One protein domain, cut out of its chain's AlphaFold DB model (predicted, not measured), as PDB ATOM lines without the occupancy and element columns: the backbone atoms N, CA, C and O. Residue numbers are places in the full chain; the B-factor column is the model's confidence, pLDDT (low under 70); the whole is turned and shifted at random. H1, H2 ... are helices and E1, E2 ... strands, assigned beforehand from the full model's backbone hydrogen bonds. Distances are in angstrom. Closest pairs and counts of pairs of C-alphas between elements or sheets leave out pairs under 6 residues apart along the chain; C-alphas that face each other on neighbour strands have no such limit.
ATOM      1  N   VAL A  16     185.292 187.287 163.439       90.50
ATOM      2  CA  VAL A  16     185.156 186.773 162.073       90.50
ATOM      3  C   VAL A  16     183.683 186.530 161.768       90.50
ATOM      4  O   VAL A  16     182.972 185.866 162.524       90.50
ATOM      5  N   ILE A  17     183.223 187.053 160.632       92.75
ATOM      6  CA  ILE A  17     181.850 186.889 160.151       92.75
ATOM      7  C   ILE A  17     181.901 186.176 158.804       92.75
ATOM      8  O   ILE A  17     182.510 186.651 157.850       92.75
ATOM      9  N   SER A  18     181.235 185.033 158.718       91.75
ATOM     10  CA  SER A  18     181.097 184.249 157.501       91.75
ATOM     11  C   SER A  18     179.662 184.355 156.989       91.75
ATOM     12  O   SER A  18     178.720 183.989 157.691       91.75
ATOM     13  N   VAL A  19     179.481 184.822 155.754       91.69
ATOM     14  CA  VAL A  19     178.161 184.952 155.115       91.69
ATOM     15  C   VAL A  19     178.062 183.979 153.947       91.69
ATOM     16  O   VAL A  19     179.011 183.795 153.187       91.69
ATOM     17  N   GLY A  20     176.952 183.255 153.869       87.31
ATOM     18  CA  GLY A  20     176.667 182.269 152.837       87.31
ATOM     19  C   GLY A  20     175.493 182.686 151.978       87.31
ATOM     20  O   GLY A  20     174.555 183.301 152.470       87.31
ATOM     21  N   THR A  21     175.509 182.253 150.723       84.06
ATOM     22  CA  THR A  21     174.402 182.406 149.766       84.06
ATOM     23  C   THR A  21     173.250 181.427 150.010       84.06
ATOM     24  O   THR A  21     172.311 181.366 149.230       84.06
ATOM     25  N   ILE A  32     172.830 153.548 148.130       55.22
ATOM     26  CA  ILE A  32     173.843 152.855 147.336       55.22
ATOM     27  C   ILE A  32     173.839 151.374 147.752       55.22
ATOM     28  O   ILE A  32     174.587 150.973 148.639       55.22
ATOM     29  N   ASP A  33     172.979 150.555 147.143       53.53
ATOM     30  CA  ASP A  33     172.986 149.104 147.373       53.53
ATOM     31  C   ASP A  33     174.028 148.433 146.460       53.53
ATOM     32  O   ASP A  33     173.809 148.223 145.262       53.53
ATOM     33  N   LEU A  34     175.203 148.130 147.018       53.03
ATOM     34  CA  LEU A  34     176.269 147.379 146.348       53.03
ATOM     35  C   LEU A  34     176.068 145.878 146.565       53.03
ATOM     36  O   LEU A  34     176.889 145.192 147.175       53.03
ATOM     37  N   ASN A  35     174.964 145.346 146.050       52.53
ATOM     38  CA  ASN A  35     174.680 143.920 146.140       52.53
ATOM     39  C   ASN A  35     175.474 143.143 145.070       52.53
ATOM     40  O   ASN A  35     174.973 142.817 143.992       52.53
ATOM     41  N   PHE A  36     176.740 142.839 145.370       52.81
ATOM     42  CA  PHE A  36     177.641 142.032 144.536       52.81
ATOM     43  C   PHE A  36     177.331 140.529 144.668       52.81
ATOM     44  O   PHE A  36     178.176 139.709 145.015       52.81
ATOM     45  N   ASN A  37     176.079 140.135 144.430       51.50
ATOM     46  CA  ASN A  37     175.710 138.725 144.462       51.50
ATOM     47  C   ASN A  37     176.088 138.047 143.134       51.50
ATOM     48  O   ASN A  37     175.582 138.402 142.070       51.50
ATOM     49  N   ASN A  38     176.981 137.056 143.222       54.62
ATOM     50  CA  ASN A  38     177.513 136.237 142.130       54.62
ATOM     51  C   ASN A  38     176.395 135.417 141.448       54.62
ATOM     52  O   ASN A  38     176.140 134.263 141.798       54.62
ATOM     53  N   LYS A  39     175.666 136.028 140.506       53.03
ATOM     54  CA  LYS A  39     174.557 135.384 139.785       53.03
ATOM     55  C   LYS A  39     175.017 134.904 138.406       53.03
ATOM     56  O   LYS A  39     175.409 135.697 137.562       53.03
ATOM     57  N   LYS A  40     174.881 133.597 138.157       56.31
ATOM     58  CA  LYS A  40     175.357 132.863 136.963       56.31
ATOM     59  C   LYS A  40     174.571 133.121 135.658       56.31
ATOM     60  O   LYS A  40     174.822 132.449 134.665       56.31
ATOM     61  N   ASN A  41     173.624 134.066 135.640       63.50
ATOM     62  CA  ASN A  41     172.781 134.349 134.470       63.50
ATOM     63  C   ASN A  41     173.254 135.621 133.739       63.50
ATOM     64  O   ASN A  41     173.267 136.686 134.361       63.50
ATOM     65  N   PRO A  42     173.538 135.577 132.421       63.19
ATOM     66  CA  PRO A  42     174.079 136.717 131.666       63.19
ATOM     67  C   PRO A  42     173.161 137.951 131.672       63.19
ATOM     68  O   PRO A  42     173.638 139.080 131.761       63.19
ATOM     69  N   LEU A  43     171.838 137.755 131.696       68.06
ATOM     70  CA  LEU A  43     170.859 138.844 131.819       68.06
ATOM     71  C   LEU A  43     170.909 139.539 133.197       68.06
ATOM     72  O   LEU A  43     170.686 140.743 133.305       68.06
ATOM     73  N   GLN A  44     171.202 138.784 134.262       62.81
ATOM     74  CA  GLN A  44     171.328 139.316 135.625       62.81
ATOM     75  C   GLN A  44     172.663 140.047 135.806       62.81
ATOM     76  O   GLN A  44     172.708 141.058 136.497       62.81
ATOM     77  N   ILE A  45     173.727 139.573 135.146       64.75
ATOM     78  CA  ILE A  45     175.035 140.241 135.109       64.75
ATOM     79  C   ILE A  45     174.908 141.597 134.405       64.75
ATOM     80  O   ILE A  45     175.337 142.603 134.961       64.75
ATOM     81  N   ALA A  46     174.240 141.662 133.247       66.62
ATOM     82  CA  ALA A  46     174.000 142.924 132.540       66.62
ATOM     83  C   ALA A  46     173.204 143.936 133.388       66.62
ATOM     84  O   ALA A  46     173.577 145.106 133.468       66.62
ATOM     85  N   ARG A  47     172.151 143.483 134.089       66.19
ATOM     86  CA  ARG A  47     171.415 144.333 135.041       66.19
ATOM     87  C   ARG A  47     172.280 144.766 136.224       66.19
ATOM     88  O   ARG A  47     172.221 145.928 136.602       66.19
ATOM     89  N   GLY A  48     173.111 143.874 136.764       64.94
ATOM     90  CA  GLY A  48     174.053 144.186 137.841       64.94
ATOM     91  C   GLY A  48     175.064 145.262 137.442       64.94
ATOM     92  O   GLY A  48     175.223 146.237 138.168       64.94
ATOM     93  N   PHE A  49     175.671 145.154 136.256       67.75
ATOM     94  CA  PHE A  49     176.565 146.189 135.723       67.75
ATOM     95  C   PHE A  49     175.848 147.529 135.528       67.75
ATOM     96  O   PHE A  49     176.402 148.570 135.874       67.75
ATOM     97  N   MET A  50     174.604 147.526 135.040       66.69
ATOM     98  CA  MET A  50     173.828 148.758 134.875       66.69
ATOM     99  C   MET A  50     173.509 149.428 136.223       66.69
ATOM    100  O   MET A  50     173.645 150.645 136.347       66.69
ATOM    101  N   THR A  51     173.175 148.645 137.253       70.31
ATOM    102  CA  THR A  51     172.978 149.141 138.624       70.31
ATOM    103  C   THR A  51     174.276 149.685 139.224       70.31
ATOM    104  O   THR A  51     174.265 150.763 139.810       70.31
ATOM    105  N   VAL A  52     175.409 149.002 139.029       70.69
ATOM    106  CA  VAL A  52     176.733 149.459 139.495       70.69
ATOM    107  C   VAL A  52     177.119 150.789 138.846       70.69
ATOM    108  O   VAL A  52     177.561 151.697 139.543       70.69
ATOM    109  N   VAL A  53     176.903 150.945 137.536       74.50
ATOM    110  CA  VAL A  53     177.183 152.204 136.825       74.50
ATOM    111  C   VAL A  53     176.283 153.335 137.325       74.50
ATOM    112  O   VAL A  53     176.758 154.452 137.522       74.50
ATOM    113  N   ASN A  54     174.996 153.068 137.564       74.69
ATOM    114  CA  ASN A  54     174.078 154.083 138.077       74.69
ATOM    115  C   ASN A  54     174.414 154.486 139.527       74.69
ATOM    116  O   ASN A  54     174.418 155.668 139.860       74.69
ATOM    117  N   ASN A  55     174.795 153.519 140.363       70.44
ATOM    118  CA  ASN A  55     175.258 153.756 141.730       70.44
ATOM    119  C   ASN A  55     176.577 154.543 141.762       70.44
ATOM    120  O   ASN A  55     176.716 155.469 142.557       70.44
ATOM    121  N   ALA A  56     177.519 154.229 140.868       75.50
ATOM    122  CA  ALA A  56     178.770 154.973 140.734       75.50
ATOM    123  C   ALA A  56     178.526 156.431 140.310       75.50
ATOM    124  O   ALA A  56     179.170 157.337 140.836       75.50
ATOM    125  N   LYS A  57     177.557 156.682 139.416       77.31
ATOM    126  CA  LYS A  57     177.138 158.045 139.047       77.31
ATOM    127  C   LYS A  57     176.553 158.813 140.232       77.31
ATOM    128  O   LYS A  57     176.927 159.965 140.435       77.31
ATOM    129  N   ASN A  58     175.691 158.183 141.030       75.31
ATOM    130  CA  ASN A  58     175.127 158.807 142.232       75.31
ATOM    131  C   ASN A  58     176.212 159.127 143.269       75.31
ATOM    132  O   ASN A  58     176.234 160.226 143.813       75.31
ATOM    133  N   MET A  59     177.158 158.209 143.491       77.62
ATOM    134  CA  MET A  59     178.293 158.450 144.384       77.62
ATOM    135  C   MET A  59     179.173 159.605 143.888       77.62
ATOM    136  O   MET A  59     179.570 160.456 144.680       77.62
ATOM    137  N   LEU A  60     179.449 159.669 142.581       79.50
ATOM    138  CA  LEU A  60     180.226 160.758 141.994       79.50
ATOM    139  C   LEU A  60     179.530 162.112 142.185       79.50
ATOM    140  O   LEU A  60     180.191 163.085 142.528       79.50
ATOM    141  N   GLN A  61     178.207 162.173 142.014       78.19
ATOM    142  CA  GLN A  61     177.431 163.390 142.272       78.19
ATOM    143  C   GLN A  61     177.524 163.830 143.737       78.19
ATOM    144  O   GLN A  61     177.728 165.012 143.999       78.19
ATOM    145  N   ILE A  62     177.448 162.896 144.691       79.44
ATOM    146  CA  ILE A  62     177.642 163.197 146.119       79.44
ATOM    147  C   ILE A  62     179.057 163.732 146.374       79.44
ATOM    148  O   ILE A  62     179.212 164.737 147.063       79.44
ATOM    149  N   LEU A  63     180.083 163.110 145.788       78.88
ATOM    150  CA  LEU A  63     181.474 163.542 145.941       78.88
ATOM    151  C   LEU A  63     181.684 164.952 145.382       78.88
ATOM    152  O   LEU A  63     182.255 165.798 146.060       78.88
ATOM    153  N   VAL A  64     181.188 165.229 144.174       78.94
ATOM    154  CA  VAL A  64     181.283 166.560 143.557       78.94
ATOM    155  C   VAL A  64     180.558 167.607 144.402       78.94
ATOM    156  O   VAL A  64     181.089 168.703 144.586       78.94
ATOM    157  N   ARG A  65     179.382 167.268 144.947       71.75
ATOM    158  CA  ARG A  65     178.635 168.137 145.864       71.75
ATOM    159  C   ARG A  65     179.438 168.441 147.123       71.75
ATOM    160  O   ARG A  65     179.535 169.606 147.472       71.75
ATOM    161  N   GLU A  66     180.061 167.447 147.751       71.75
ATOM    162  CA  GLU A  66     180.886 167.663 148.949       71.75
ATOM    163  C   GLU A  66     182.150 168.476 148.633       71.75
ATOM    164  O   GLU A  66     182.480 169.410 149.358       71.75
ATOM    165  N   CYS A  67     182.824 168.200 147.510       67.88
ATOM    166  CA  CYS A  67     184.002 168.961 147.080       67.88
ATOM    167  C   CYS A  67     183.681 170.422 146.736       67.88
ATOM    168  O   CYS A  67     184.529 171.293 146.913       67.88
ATOM    169  N   THR A  68     182.476 170.684 146.232       65.56
ATOM    170  CA  THR A  68     182.014 172.027 145.842       65.56
ATOM    171  C   THR A  68     181.241 172.708 146.975       65.56
ATOM    172  O   THR A  68     180.921 173.895 146.898       65.56
ATOM    173  N   SER A  69     180.948 171.979 148.055       67.25
ATOM    174  CA  SER A  69     180.238 172.516 149.203       67.25
ATOM    175  C   SER A  69     181.140 173.507 149.931       67.25
ATOM    176  O   SER A  69     182.085 173.152 150.633       67.25
ATOM    177  N   SER A  70     180.818 174.789 149.791       68.69
ATOM    178  CA  SER A  70     181.434 175.870 150.569       68.69
ATOM    179  C   SER A  70     180.956 175.878 152.029       68.69
ATOM    180  O   SER A  70     181.570 176.499 152.898       68.69
ATOM    181  N   SER A  71     179.866 175.161 152.318       70.44
ATOM    182  CA  SER A  71     179.390 174.839 153.663       70.44
ATOM    183  C   SER A  71     179.982 173.519 154.170       70.44
ATOM    184  O   SER A  71     180.195 172.595 153.398       70.44
ATOM    185  N   GLY A  72     180.225 173.390 155.478       81.31
ATOM    186  CA  GLY A  72     180.720 172.139 156.073       81.31
ATOM    187  C   GLY A  72     182.147 172.256 156.599       81.31
ATOM    188  O   GLY A  72     182.399 173.081 157.479       81.31
ATOM    189  N   GLN A  73     183.066 171.420 156.106       82.19
ATOM    190  CA  GLN A  73     184.425 171.296 156.657       82.19
ATOM    191  C   GLN A  73     185.229 172.605 156.662       82.19
ATOM    192  O   GLN A  73     185.757 172.934 157.723       82.19
ATOM    193  N   PRO A  74     185.265 173.418 155.585       85.75
ATOM    194  CA  PRO A  74     185.993 174.687 155.612       85.75
ATOM    195  C   PRO A  74     185.509 175.615 156.734       85.75
ATOM    196  O   PRO A  74     186.309 176.141 157.498       85.75
ATOM    197  N   VAL A  75     184.188 175.730 156.910       88.88
ATOM    198  CA  VAL A  75     183.574 176.539 157.977       88.88
ATOM    199  C   VAL A  75     183.911 175.987 159.364       88.88
ATOM    200  O   VAL A  75     184.115 176.760 160.299       88.88
ATOM    201  N   ARG A  76     183.980 174.658 159.516       88.69
ATOM    202  CA  ARG A  76     184.391 174.024 160.777       88.69
ATOM    203  C   ARG A  76     185.847 174.333 161.089       88.69
ATOM    204  O   ARG A  76     186.114 174.795 162.189       88.69
ATOM    205  N   TYR A  77     186.755 174.161 160.131       90.50
ATOM    206  CA  TYR A  77     188.165 174.496 160.321       90.50
ATOM    207  C   TYR A  77     188.356 175.970 160.671       90.50
ATOM    208  O   TYR A  77     189.057 176.271 161.632       90.50
ATOM    209  N   SER A  78     187.675 176.885 159.975       89.44
ATOM    210  CA  SER A  78     187.715 178.309 160.315       89.44
ATOM    211  C   SER A  78     187.201 178.576 161.728       89.44
ATOM    212  O   SER A  78     187.813 179.354 162.451       89.44
ATOM    213  N   ARG A  79     186.115 177.917 162.151       90.56
ATOM    214  CA  ARG A  79     185.578 178.061 163.510       90.56
ATOM    215  C   ARG A  79     186.564 177.568 164.566       90.56
ATOM    216  O   ARG A  79     186.796 178.287 165.528       90.56
ATOM    217  N   GLU A  80     187.135 176.379 164.387       92.50
ATOM    218  CA  GLU A  80     188.118 175.827 165.329       92.50
ATOM    219  C   GLU A  80     189.383 176.686 165.383       92.50
ATOM    220  O   GLU A  80     189.939 176.921 166.454       92.50
ATOM    221  N   TRP A  81     189.811 177.228 164.241       90.19
ATOM    222  CA  TRP A  81     190.955 178.127 164.195       90.19
ATOM    223  C   TRP A  81     190.667 179.453 164.907       90.19
ATOM    224  O   TRP A  81     191.454 179.873 165.753       90.19
ATOM    225  N   CYS A  82     189.498 180.060 164.678       89.25
ATOM    226  CA  CYS A  82     189.068 181.250 165.418       89.25
ATOM    227  C   CYS A  82     188.965 180.967 166.923       89.25
ATOM    228  O   CYS A  82     189.398 181.780 167.734       89.25
ATOM    229  N   HIS A  83     188.465 179.786 167.298       89.06
ATOM    230  CA  HIS A  83     188.407 179.348 168.690       89.06
ATOM    231  C   HIS A  83     189.808 179.216 169.307       89.06
ATOM    232  O   HIS A  83     190.013 179.648 170.438       89.06
ATOM    233  N   SER A  84     190.796 178.707 168.559       89.06
ATOM    234  CA  SER A  84     192.193 178.636 169.018       89.06
ATOM    235  C   SER A  84     192.835 180.012 169.234       89.06
ATOM    236  O   SER A  84     193.694 180.158 170.098       89.06
ATOM    237  N   LEU A  85     192.372 181.024 168.496       86.62
ATOM    238  CA  LEU A  85     192.805 182.419 168.613       86.62
ATOM    239  C   LEU A  85     191.942 183.228 169.598       86.62
ATOM    240  O   LEU A  85     192.145 184.429 169.754       86.62
ATOM    241  N   ASN A  86     190.970 182.588 170.260       85.88
ATOM    242  CA  ASN A  86     190.002 183.228 171.152       85.88
ATOM    243  C   ASN A  86     189.203 184.370 170.479       85.88
ATOM    244  O   ASN A  86     188.806 185.339 171.131       85.88
ATOM    245  N   VAL A  87     188.954 184.247 169.170       87.38
ATOM    246  CA  VAL A  87     188.191 185.198 168.350       87.38
ATOM    247  C   VAL A  87     186.779 184.648 168.101       87.38
ATOM    248  O   VAL A  87     186.632 183.502 167.664       87.38
ATOM    249  N   PRO A  88     185.706 185.429 168.335       89.62
ATOM    250  CA  PRO A  88     184.344 184.980 168.069       89.62
ATOM    251  C   PRO A  88     184.079 184.824 166.564       89.62
ATOM    252  O   PRO A  88     184.402 185.703 165.761       89.62
ATOM    253  N   PHE A  89     183.437 183.710 166.196       91.25
ATOM    254  CA  PHE A  89     183.093 183.350 164.819       91.25
ATOM    255  C   PHE A  89     181.572 183.269 164.632       91.25
ATOM    256  O   PHE A  89     180.910 182.440 165.257       91.25
ATOM    257  N   PHE A  90     181.025 184.077 163.724       92.44
ATOM    258  CA  PHE A  90     179.598 184.098 163.381       92.44
ATOM    259  C   PHE A  90     179.383 183.583 161.956       92.44
ATOM    260  O   PHE A  90     180.104 183.978 161.041       92.44
ATOM    261  N   ARG A  91     178.382 182.718 161.736       90.69
ATOM    262  CA  ARG A  91     178.056 182.173 160.407       90.69
ATOM    263  C   ARG A  91     176.580 182.366 160.093       90.69
ATOM    264  O   ARG A  91     175.738 181.753 160.735       90.69
ATOM    265  N   PHE A  92     176.295 183.105 159.030       92.12
ATOM    266  CA  PHE A  92     174.939 183.294 158.523       92.12
ATOM    267  C   PHE A  92     174.784 182.583 157.185       92.12
ATOM    268  O   PHE A  92     175.521 182.861 156.241       92.12
ATOM    269  N   SER A  93     173.858 181.632 157.109       89.75
ATOM    270  CA  SER A  93     173.586 180.878 155.884       89.75
ATOM    271  C   SER A  93     172.156 180.336 155.943       89.75
ATOM    272  O   SER A  93     171.927 179.373 156.679       89.75
ATOM    273  N   PRO A  94     171.195 180.930 155.214       88.31
ATOM    274  CA  PRO A  94     169.819 180.441 155.190       88.31
ATOM    275  C   PRO A  94     169.750 179.047 154.550       88.31
ATOM    276  O   PRO A  94     170.539 178.720 153.666       88.31
TER     277      PRO A  94
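This is residues 16 to 21 and 32 to 94 of the 157 residues of an uncharacterized protein of Ancylostoma duodenale (UniProt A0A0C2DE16). A small head, a two-stranded sheet E1 E2 with H2 packed on it, stands at one end of a long lone helix, H1, which makes most of the length. Residues 32 to 41, with no named element, lead into H1 at its far end. The printed part has 69 residues, in order E1, H1, H2, E2; the sheet is parallel, the class mostly helix. It is extended, radius of gyration of the C-alphas 21.0 A, spanning 63 by 24 by 14 A.

Find C-alpha 16 at (185.156, 186.773, 162.073), where E1, residues 16 to 19, begins. H1, residues 42 to 68, runs 38.9 A from (174.079, 136.717, 131.666). H2, residues 73 to 84, runs 16.3 A. E2, residues 89 to 92, ends at (174.939, 183.294, 158.523).

E1 and E2 are parallel at 13 degrees; look for N 18 and O 90, 2.8 A apart. The closest C-alphas of H2 and E2, Arg 79 and Phe 89, are 6.0 A apart. H1 is apart from H2 and E2. In both helices every O i to N i+4 pair is within hydrogen-bond range.

Residues 22 to 31 are not printed; C-alphas 21 and 32 are 29.7 A apart. Residues 60 to 69 stand free. Residues 32 to 50 and 67 to 70 have pLDDT under 70.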